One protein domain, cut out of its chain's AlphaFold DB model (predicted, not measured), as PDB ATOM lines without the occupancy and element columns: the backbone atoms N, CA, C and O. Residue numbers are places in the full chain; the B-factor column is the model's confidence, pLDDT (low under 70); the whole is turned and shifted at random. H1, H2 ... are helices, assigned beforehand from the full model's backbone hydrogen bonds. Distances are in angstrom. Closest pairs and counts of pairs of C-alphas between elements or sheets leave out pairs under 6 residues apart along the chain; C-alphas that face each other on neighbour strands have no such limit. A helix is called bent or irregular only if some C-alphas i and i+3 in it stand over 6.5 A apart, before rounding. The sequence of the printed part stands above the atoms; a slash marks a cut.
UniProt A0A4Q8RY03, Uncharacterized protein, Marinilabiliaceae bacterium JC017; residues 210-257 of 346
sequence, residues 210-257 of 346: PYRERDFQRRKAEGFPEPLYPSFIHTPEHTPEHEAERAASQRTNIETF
ATOM      1  N   PRO A 210      13.433 -47.444 -20.529       91.31
ATOM      2  CA  PRO A 210      14.358 -47.918 -21.564       91.31
ATOM      3  C   PRO A 210      14.139 -47.291 -22.949       91.31
ATOM      4  O   PRO A 210      14.991 -47.420 -23.830       91.31
ATOM      5  N   TYR A 211      12.988 -46.656 -23.172       92.62
ATOM      6  CA  TYR A 211      12.567 -46.140 -24.470       92.62
ATOM      7  C   TYR A 211      12.509 -44.609 -24.537       92.62
ATOM      8  O   TYR A 211      12.437 -44.068 -25.642       92.62
ATOM      9  N   ARG A 212      12.596 -43.905 -23.398       92.75
ATOM     10  CA  ARG A 212      12.480 -42.436 -23.322       92.75
ATOM     11  C   ARG A 212      13.509 -41.711 -24.183       92.75
ATOM     12  O   ARG A 212      13.144 -40.801 -24.917       92.75
ATOM     13  N   GLU A 213      14.766 -42.154 -24.148       93.75
ATOM     14  CA  GLU A 213      15.840 -41.553 -24.951       93.75
ATOM     15  C   GLU A 213      15.561 -41.683 -26.452       93.75
ATOM     16  O   GLU A 213      15.630 -40.717 -27.209       93.75
ATOM     17  N   ARG A 214      15.175 -42.886 -26.890       93.81
ATOM     18  CA  ARG A 214      14.853 -43.142 -28.296       93.81
ATOM     19  C   ARG A 214      13.662 -42.305 -28.760       93.81
ATOM     20  O   ARG A 214      13.699 -41.779 -29.871       93.81
ATOM     21  N   ASP A 215      12.621 -42.197 -27.938       94.44
ATOM     22  CA  ASP A 215      11.457 -41.374 -28.262       94.44
ATOM     23  C   ASP A 215      11.813 -39.881 -28.332       94.44
ATOM     24  O   ASP A 215      11.384 -39.204 -29.267       94.44
ATOM     25  N   PHE A 216      12.647 -39.384 -27.415       95.00
ATOM     26  CA  PHE A 216      13.125 -38.001 -27.432       95.00
ATOM     27  C   PHE A 216      13.896 -37.680 -28.716       95.00
ATOM     28  O   PHE A 216      13.532 -36.744 -29.426       95.00
ATOM     29  N   GLN A 217      14.898 -38.492 -29.077       94.94
ATOM     30  CA  GLN A 217      15.685 -38.272 -30.297       94.94
ATOM     31  C   GLN A 217      14.821 -38.308 -31.565       94.94
ATOM     32  O   GLN A 217      15.048 -37.533 -32.494       94.94
ATOM     33  N   ARG A 218      13.790 -39.164 -31.601       95.06
ATOM     34  CA  ARG A 218      12.814 -39.177 -32.699       95.06
ATOM     35  C   ARG A 218      12.035 -37.862 -32.765       95.06
ATOM     36  O   ARG A 218      12.000 -37.247 -33.825       95.06
ATOM     37  N   ARG A 219      11.431 -37.413 -31.657       93.94
ATOM     38  CA  ARG A 219      10.657 -36.155 -31.622       93.94
ATOM     39  C   ARG A 219      11.524 -34.948 -31.957       93.94
ATOM     40  O   ARG A 219      11.077 -34.066 -32.680       93.94
ATOM     41  N   LYS A 220      12.775 -34.945 -31.499       93.25
ATOM     42  CA  LYS A 220      13.779 -33.940 -31.848       93.25
ATOM     43  C   LYS A 220      14.061 -33.912 -33.351       93.25
ATOM     44  O   LYS A 220      14.056 -32.840 -33.944       93.25
ATOM     45  N   ALA A 221      14.239 -35.074 -33.982       92.81
ATOM     46  CA  ALA A 221      14.424 -35.172 -35.433       92.81
ATOM     47  C   ALA A 221      13.186 -34.716 -36.231       92.81
ATOM     48  O   ALA A 221      13.325 -34.218 -37.344       92.81
ATOM     49  N   GLU A 222      11.989 -34.853 -35.658       90.12
ATOM     50  CA  GLU A 222      10.728 -34.343 -36.212       90.12
ATOM     51  C   GLU A 222      10.479 -32.852 -35.895       90.12
ATOM     52  O   GLU A 222       9.479 -32.294 -36.341       90.12
ATOM     53  N   GLY A 223      11.369 -32.192 -35.142       88.44
ATOM     54  CA  GLY A 223      11.263 -30.768 -34.797       88.44
ATOM     55  C   GLY A 223      10.303 -30.451 -33.645       88.44
ATOM     56  O   GLY A 223       9.761 -29.348 -33.595       88.44
ATOM     57  N   PHE A 224      10.078 -31.410 -32.741       89.06
ATOM     58  CA  PHE A 224       9.137 -31.327 -31.616       89.06
ATOM     59  C   PHE A 224       7.740 -30.847 -32.046       89.06
ATOM     60  O   PHE A 224       7.319 -29.748 -31.664       89.06
ATOM     61  N   PRO A 225       7.021 -31.662 -32.843       86.19
ATOM     62  CA  PRO A 225       5.678 -31.322 -33.297       86.19
ATOM     63  C   PRO A 225       4.734 -31.027 -32.122       86.19
ATOM     64  O   PRO A 225       4.924 -31.509 -31.004       86.19
ATOM     65  N   GLU A 226       3.704 -30.221 -32.382       84.62
ATOM     66  CA  GLU A 226       2.677 -29.896 -31.387       84.62
ATOM     67  C   GLU A 226       1.936 -31.164 -30.930       84.62
ATOM     68  O   GLU A 226       1.657 -32.024 -31.766       84.62
ATOM     69  N   PRO A 227       1.585 -31.299 -29.641       89.38
ATOM     70  CA  PRO A 227       0.734 -32.374 -29.145       89.38
ATOM     71  C   PRO A 227      -0.542 -32.586 -29.949       89.38
ATOM     72  O   PRO A 227      -1.148 -31.634 -30.438       89.38
ATOM     73  N   LEU A 228      -0.962 -33.845 -30.047       89.12
ATOM     74  CA  LEU A 228      -2.190 -34.228 -30.744       89.12
ATOM     75  C   LEU A 228      -3.434 -34.060 -29.872       89.12
ATOM     76  O   LEU A 228      -4.529 -33.881 -30.405       89.12
ATOM     77  N   TYR A 229      -3.266 -34.147 -28.551       88.56
ATOM     78  CA  TYR A 229      -4.365 -34.109 -27.595       88.56
ATOM     79  C   TYR A 229      -4.133 -33.055 -26.501       88.56
ATOM     80  O   TYR A 229      -2.984 -32.784 -26.118       88.56
ATOM     81  N   PRO A 230      -5.214 -32.446 -25.985       84.31
ATOM     82  CA  PRO A 230      -5.158 -31.483 -24.892       84.31
ATOM     83  C   PRO A 230      -4.689 -32.118 -23.571       84.31
ATOM     84  O   PRO A 230      -4.748 -33.335 -23.379       84.31
ATOM     85  N   SER A 231      -4.188 -31.281 -22.657       83.94
ATOM     86  CA  SER A 231      -3.694 -31.695 -21.338       83.94
ATOM     87  C   SER A 231      -3.993 -30.629 -20.290       83.94
ATOM     88  O   SER A 231      -3.688 -29.455 -20.499       83.94
ATOM     89  N   PHE A 232      -4.536 -31.043 -19.148       79.19
ATOM     90  CA  PHE A 232      -4.735 -30.207 -17.966       79.19
ATOM     91  C   PHE A 232      -3.502 -30.143 -17.066       79.19
ATOM     92  O   PHE A 232      -3.358 -29.184 -16.311       79.19
ATOM     93  N   ILE A 233      -2.628 -31.147 -17.151       81.38
ATOM     94  CA  ILE A 233      -1.452 -31.290 -16.289       81.38
ATOM     95  C   ILE A 233      -0.146 -31.132 -17.048       81.38
ATOM     96  O   ILE A 233      -0.098 -31.307 -18.270       81.38
ATOM     97  N   HIS A 234       0.925 -30.881 -16.288       80.94
ATOM     98  CA  HIS A 234       2.273 -30.814 -16.821       80.94
ATOM     99  C   HIS A 234       2.786 -32.178 -17.306       80.94
ATOM    100  O   HIS A 234       2.778 -33.141 -16.546       80.94
ATOM    101  N   THR A 235       3.258 -32.255 -18.559       85.31
ATOM    102  CA  THR A 235       3.853 -33.472 -19.145       85.31
ATOM    103  C   THR A 235       5.367 -33.281 -19.307       85.31
ATOM    104  O   THR A 235       5.803 -32.850 -20.383       85.31
ATOM    105  N   PRO A 236       6.166 -33.538 -18.252       85.19
ATOM    106  CA  PRO A 236       7.589 -33.224 -18.259       85.19
ATOM    107  C   PRO A 236       8.365 -34.216 -19.125       85.19
ATOM    108  O   PRO A 236       7.969 -35.375 -19.293       85.19
ATOM    109  N   GLU A 237       9.504 -33.769 -19.650       88.88
ATOM    110  CA  GLU A 237      10.484 -34.688 -20.229       88.88
ATOM    111  C   GLU A 237      11.164 -35.517 -19.132       88.88
ATOM    112  O   GLU A 237      11.081 -35.219 -17.943       88.88
ATOM    113  N   HIS A 238      11.870 -36.575 -19.534       86.81
ATOM    114  CA  HIS A 238      12.594 -37.427 -18.586       86.81
ATOM    115  C   HIS A 238      13.695 -36.680 -17.821       86.81
ATOM    116  O   HIS A 238      14.005 -37.025 -16.683       86.81
ATOM    117  N   THR A 239      14.308 -35.686 -18.462       88.94
ATOM    118  CA  THR A 239      15.404 -34.898 -17.901       88.94
ATOM    119  C   THR A 239      15.139 -33.402 -18.104       88.94
ATOM    120  O   THR A 239      14.554 -33.018 -19.123       88.94
ATOM    121  N   PRO A 240      15.607 -32.535 -17.186       88.56
ATOM    122  CA  PRO A 240      15.474 -31.083 -17.339       88.56
ATOM    123  C   PRO A 240      16.153 -30.538 -18.605       88.56
ATOM    124  O   PRO A 240      15.683 -29.575 -19.204       88.56
ATOM    125  N   GLU A 241      17.247 -31.167 -19.040       89.31
ATOM    126  CA  GLU A 241      17.967 -30.789 -20.263       89.31
ATOM    127  C   GLU A 241      17.113 -31.017 -21.517       89.31
ATOM    128  O   GLU A 241      17.026 -30.141 -22.378       89.31
ATOM    129  N   HIS A 242      16.420 -32.158 -21.595       90.56
ATOM    130  CA  HIS A 242      15.491 -32.451 -22.687       90.56
ATOM    131  C   HIS A 242      14.312 -31.482 -22.708       90.56
ATOM    132  O   HIS A 242      13.858 -31.068 -23.777       90.56
ATOM    133  N   GLU A 243      13.824 -31.096 -21.530       87.69
ATOM    134  CA  GLU A 243      12.752 -30.117 -21.420       87.69
ATOM    135  C   GLU A 243      13.185 -28.740 -21.934       87.69
ATOM    136  O   GLU A 243      12.464 -28.125 -22.724       87.69
ATOM    137  N   ALA A 244      14.385 -28.290 -21.556       86.38
ATOM    138  CA  ALA A 244      14.959 -27.039 -22.038       86.38
ATOM    139  C   ALA A 244      15.169 -27.048 -23.561       86.38
ATOM    140  O   ALA A 244      14.848 -26.065 -24.232       86.38
ATOM    141  N   GLU A 245      15.647 -28.159 -24.125       88.19
ATOM    142  CA  GLU A 245      15.844 -28.301 -25.570       88.19
ATOM    143  C   GLU A 245      14.517 -28.262 -26.346       88.19
ATOM    144  O   GLU A 245      14.393 -27.539 -27.340       88.19
ATOM    145  N   ARG A 246      13.492 -28.972 -25.863       86.56
ATOM    146  CA  ARG A 246      12.144 -28.912 -26.439       86.56
ATOM    147  C   ARG A 246      11.584 -27.493 -26.386       86.56
ATOM    148  O   ARG A 246      11.071 -26.999 -27.391       86.56
ATOM    149  N   ALA A 247      11.697 -26.824 -25.238       82.50
ATOM    150  CA  ALA A 247      11.226 -25.453 -25.066       82.50
ATOM    151  C   ALA A 247      11.951 -24.474 -26.007       82.50
ATOM    152  O   ALA A 247      11.309 -23.612 -26.606       82.50
ATOM    153  N   ALA A 248      13.265 -24.632 -26.194       82.38
ATOM    154  CA  ALA A 248      14.044 -23.828 -27.132       82.38
ATOM    155  C   ALA A 248      13.578 -24.030 -28.583       82.38
ATOM    156  O   ALA A 248      13.300 -23.052 -29.275       82.38
ATOM    157  N   SER A 249      13.394 -25.280 -29.020       81.38
ATOM    158  CA  SER A 249      12.890 -25.578 -30.368       81.38
ATOM    159  C   SER A 249      11.490 -25.008 -30.604       81.38
ATOM    160  O   SER A 249      11.199 -24.483 -31.678       81.38
ATOM    161  N   GLN A 250      10.611 -25.088 -29.603       74.25
ATOM    162  CA  GLN A 250       9.260 -24.545 -29.707       74.25
ATOM    163  C   GLN A 250       9.257 -23.019 -29.826       74.25
ATOM    164  O   GLN A 250       8.425 -22.494 -30.562       74.25
ATOM    165  N   ARG A 251      10.193 -22.317 -29.170       69.94
ATOM    166  CA  ARG A 251      10.379 -20.865 -29.335       69.94
ATOM    167  C   ARG A 251      10.786 -20.510 -30.765       69.94
ATOM    168  O   ARG A 251      10.153 -19.654 -31.370       69.94
ATOM    169  N   THR A 252      11.754 -21.219 -31.345       67.06
ATOM    170  CA  THR A 252      12.184 -20.989 -32.737       67.06
ATOM    171  C   THR A 252      11.057 -21.239 -33.751       67.06
ATOM    172  O   THR A 252      10.898 -20.489 -34.712       67.06
ATOM    173  N   ASN A 253      10.211 -22.248 -33.517       65.88
ATOM    174  CA  ASN A 253       9.048 -22.514 -34.373       65.88
ATOM    175  C   ASN A 253       7.996 -21.383 -34.331       65.88
ATOM    176  O   ASN A 253       7.291 -21.176 -35.313       65.88
ATOM    177  N   ILE A 254       7.887 -20.625 -33.232       62.00
ATOM    178  CA  ILE A 254       6.977 -19.463 -33.141       62.00
ATOM    179  C   ILE A 254       7.471 -18.318 -34.024       62.00
ATOM    180  O   ILE A 254       6.684 -17.688 -34.728       62.00
ATOM    181  N   GLU A 255       8.777 -18.067 -34.027       57.53
ATOM    182  CA  GLU A 255       9.378 -16.969 -34.792       57.53
ATOM    183  C   GLU A 255       9.225 -17.142 -36.313       57.53
ATOM    184  O   GLU A 255       9.244 -16.159 -37.050       57.53
ATOM    185  N   THR A 256       9.025 -18.378 -36.782       59.00
ATOM    186  CA  THR A 256       8.837 -18.717 -38.204       59.00
ATOM    187  C   THR A 256       7.372 -18.730 -38.659       59.00
ATOM    188  O   THR A 256       7.099 -18.911 -39.846       59.00
ATOM    189  N   PHE A 257       6.417 -18.510 -37.752       66.25
ATOM    190  CA  PHE A 257       4.990 -18.463 -38.068       66.25
ATOM    191  C   PHE A 257       4.628 -17.186 -38.853       66.25
ATOM    192  O   PHE A 257       5.099 -16.090 -38.539       66.25
TER     193      PHE A 257
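This is residues 210 to 257 of the 346 residues of an uncharacterized protein of Marinilabiliaceae bacterium JC017 (UniProt A0A4Q8RY03). Two helices, H1 then H2, lie loosely side by side, running the same way but staggered lengthwise, and a long loop joins them, with its residues 227 to 234 sticking out to one side. You have 48 printed residues, all helix by class and with no named strand, only just compact, close to loose, with a radius of gyration of the C-alphas of 11.3 A and spans of 35 by 25 by 19 A.

Find C-alpha 210 at (14.358, -47.918, -21.564); from there H1, residues 210 to 221, runs 18.8 A. It is irregular: C-alphas 210 and 213 are 7.4 A apart. H2, residues 240 to 255, runs 23.3 A to C-alpha 255 at (9.378, -16.969, -34.792).

Look at Lys 220 and Arg 246, whose C-alphas are the closest of H1 and H2, at 7.6 A: the helices are close but not clearly touching. They run the same way at a shallow tilt of 20 degrees. Every O i to N i+4 pair is within hydrogen-bond range in H2, and 7 of 8 in H1.

The C-alphas farthest apart, of Pro 210 and Phe 257, are 35.0 A apart. The printed part has no cut; the link from H1 to H2, 18 residues, is long. Residues 251 to 257 have pLDDT under 70.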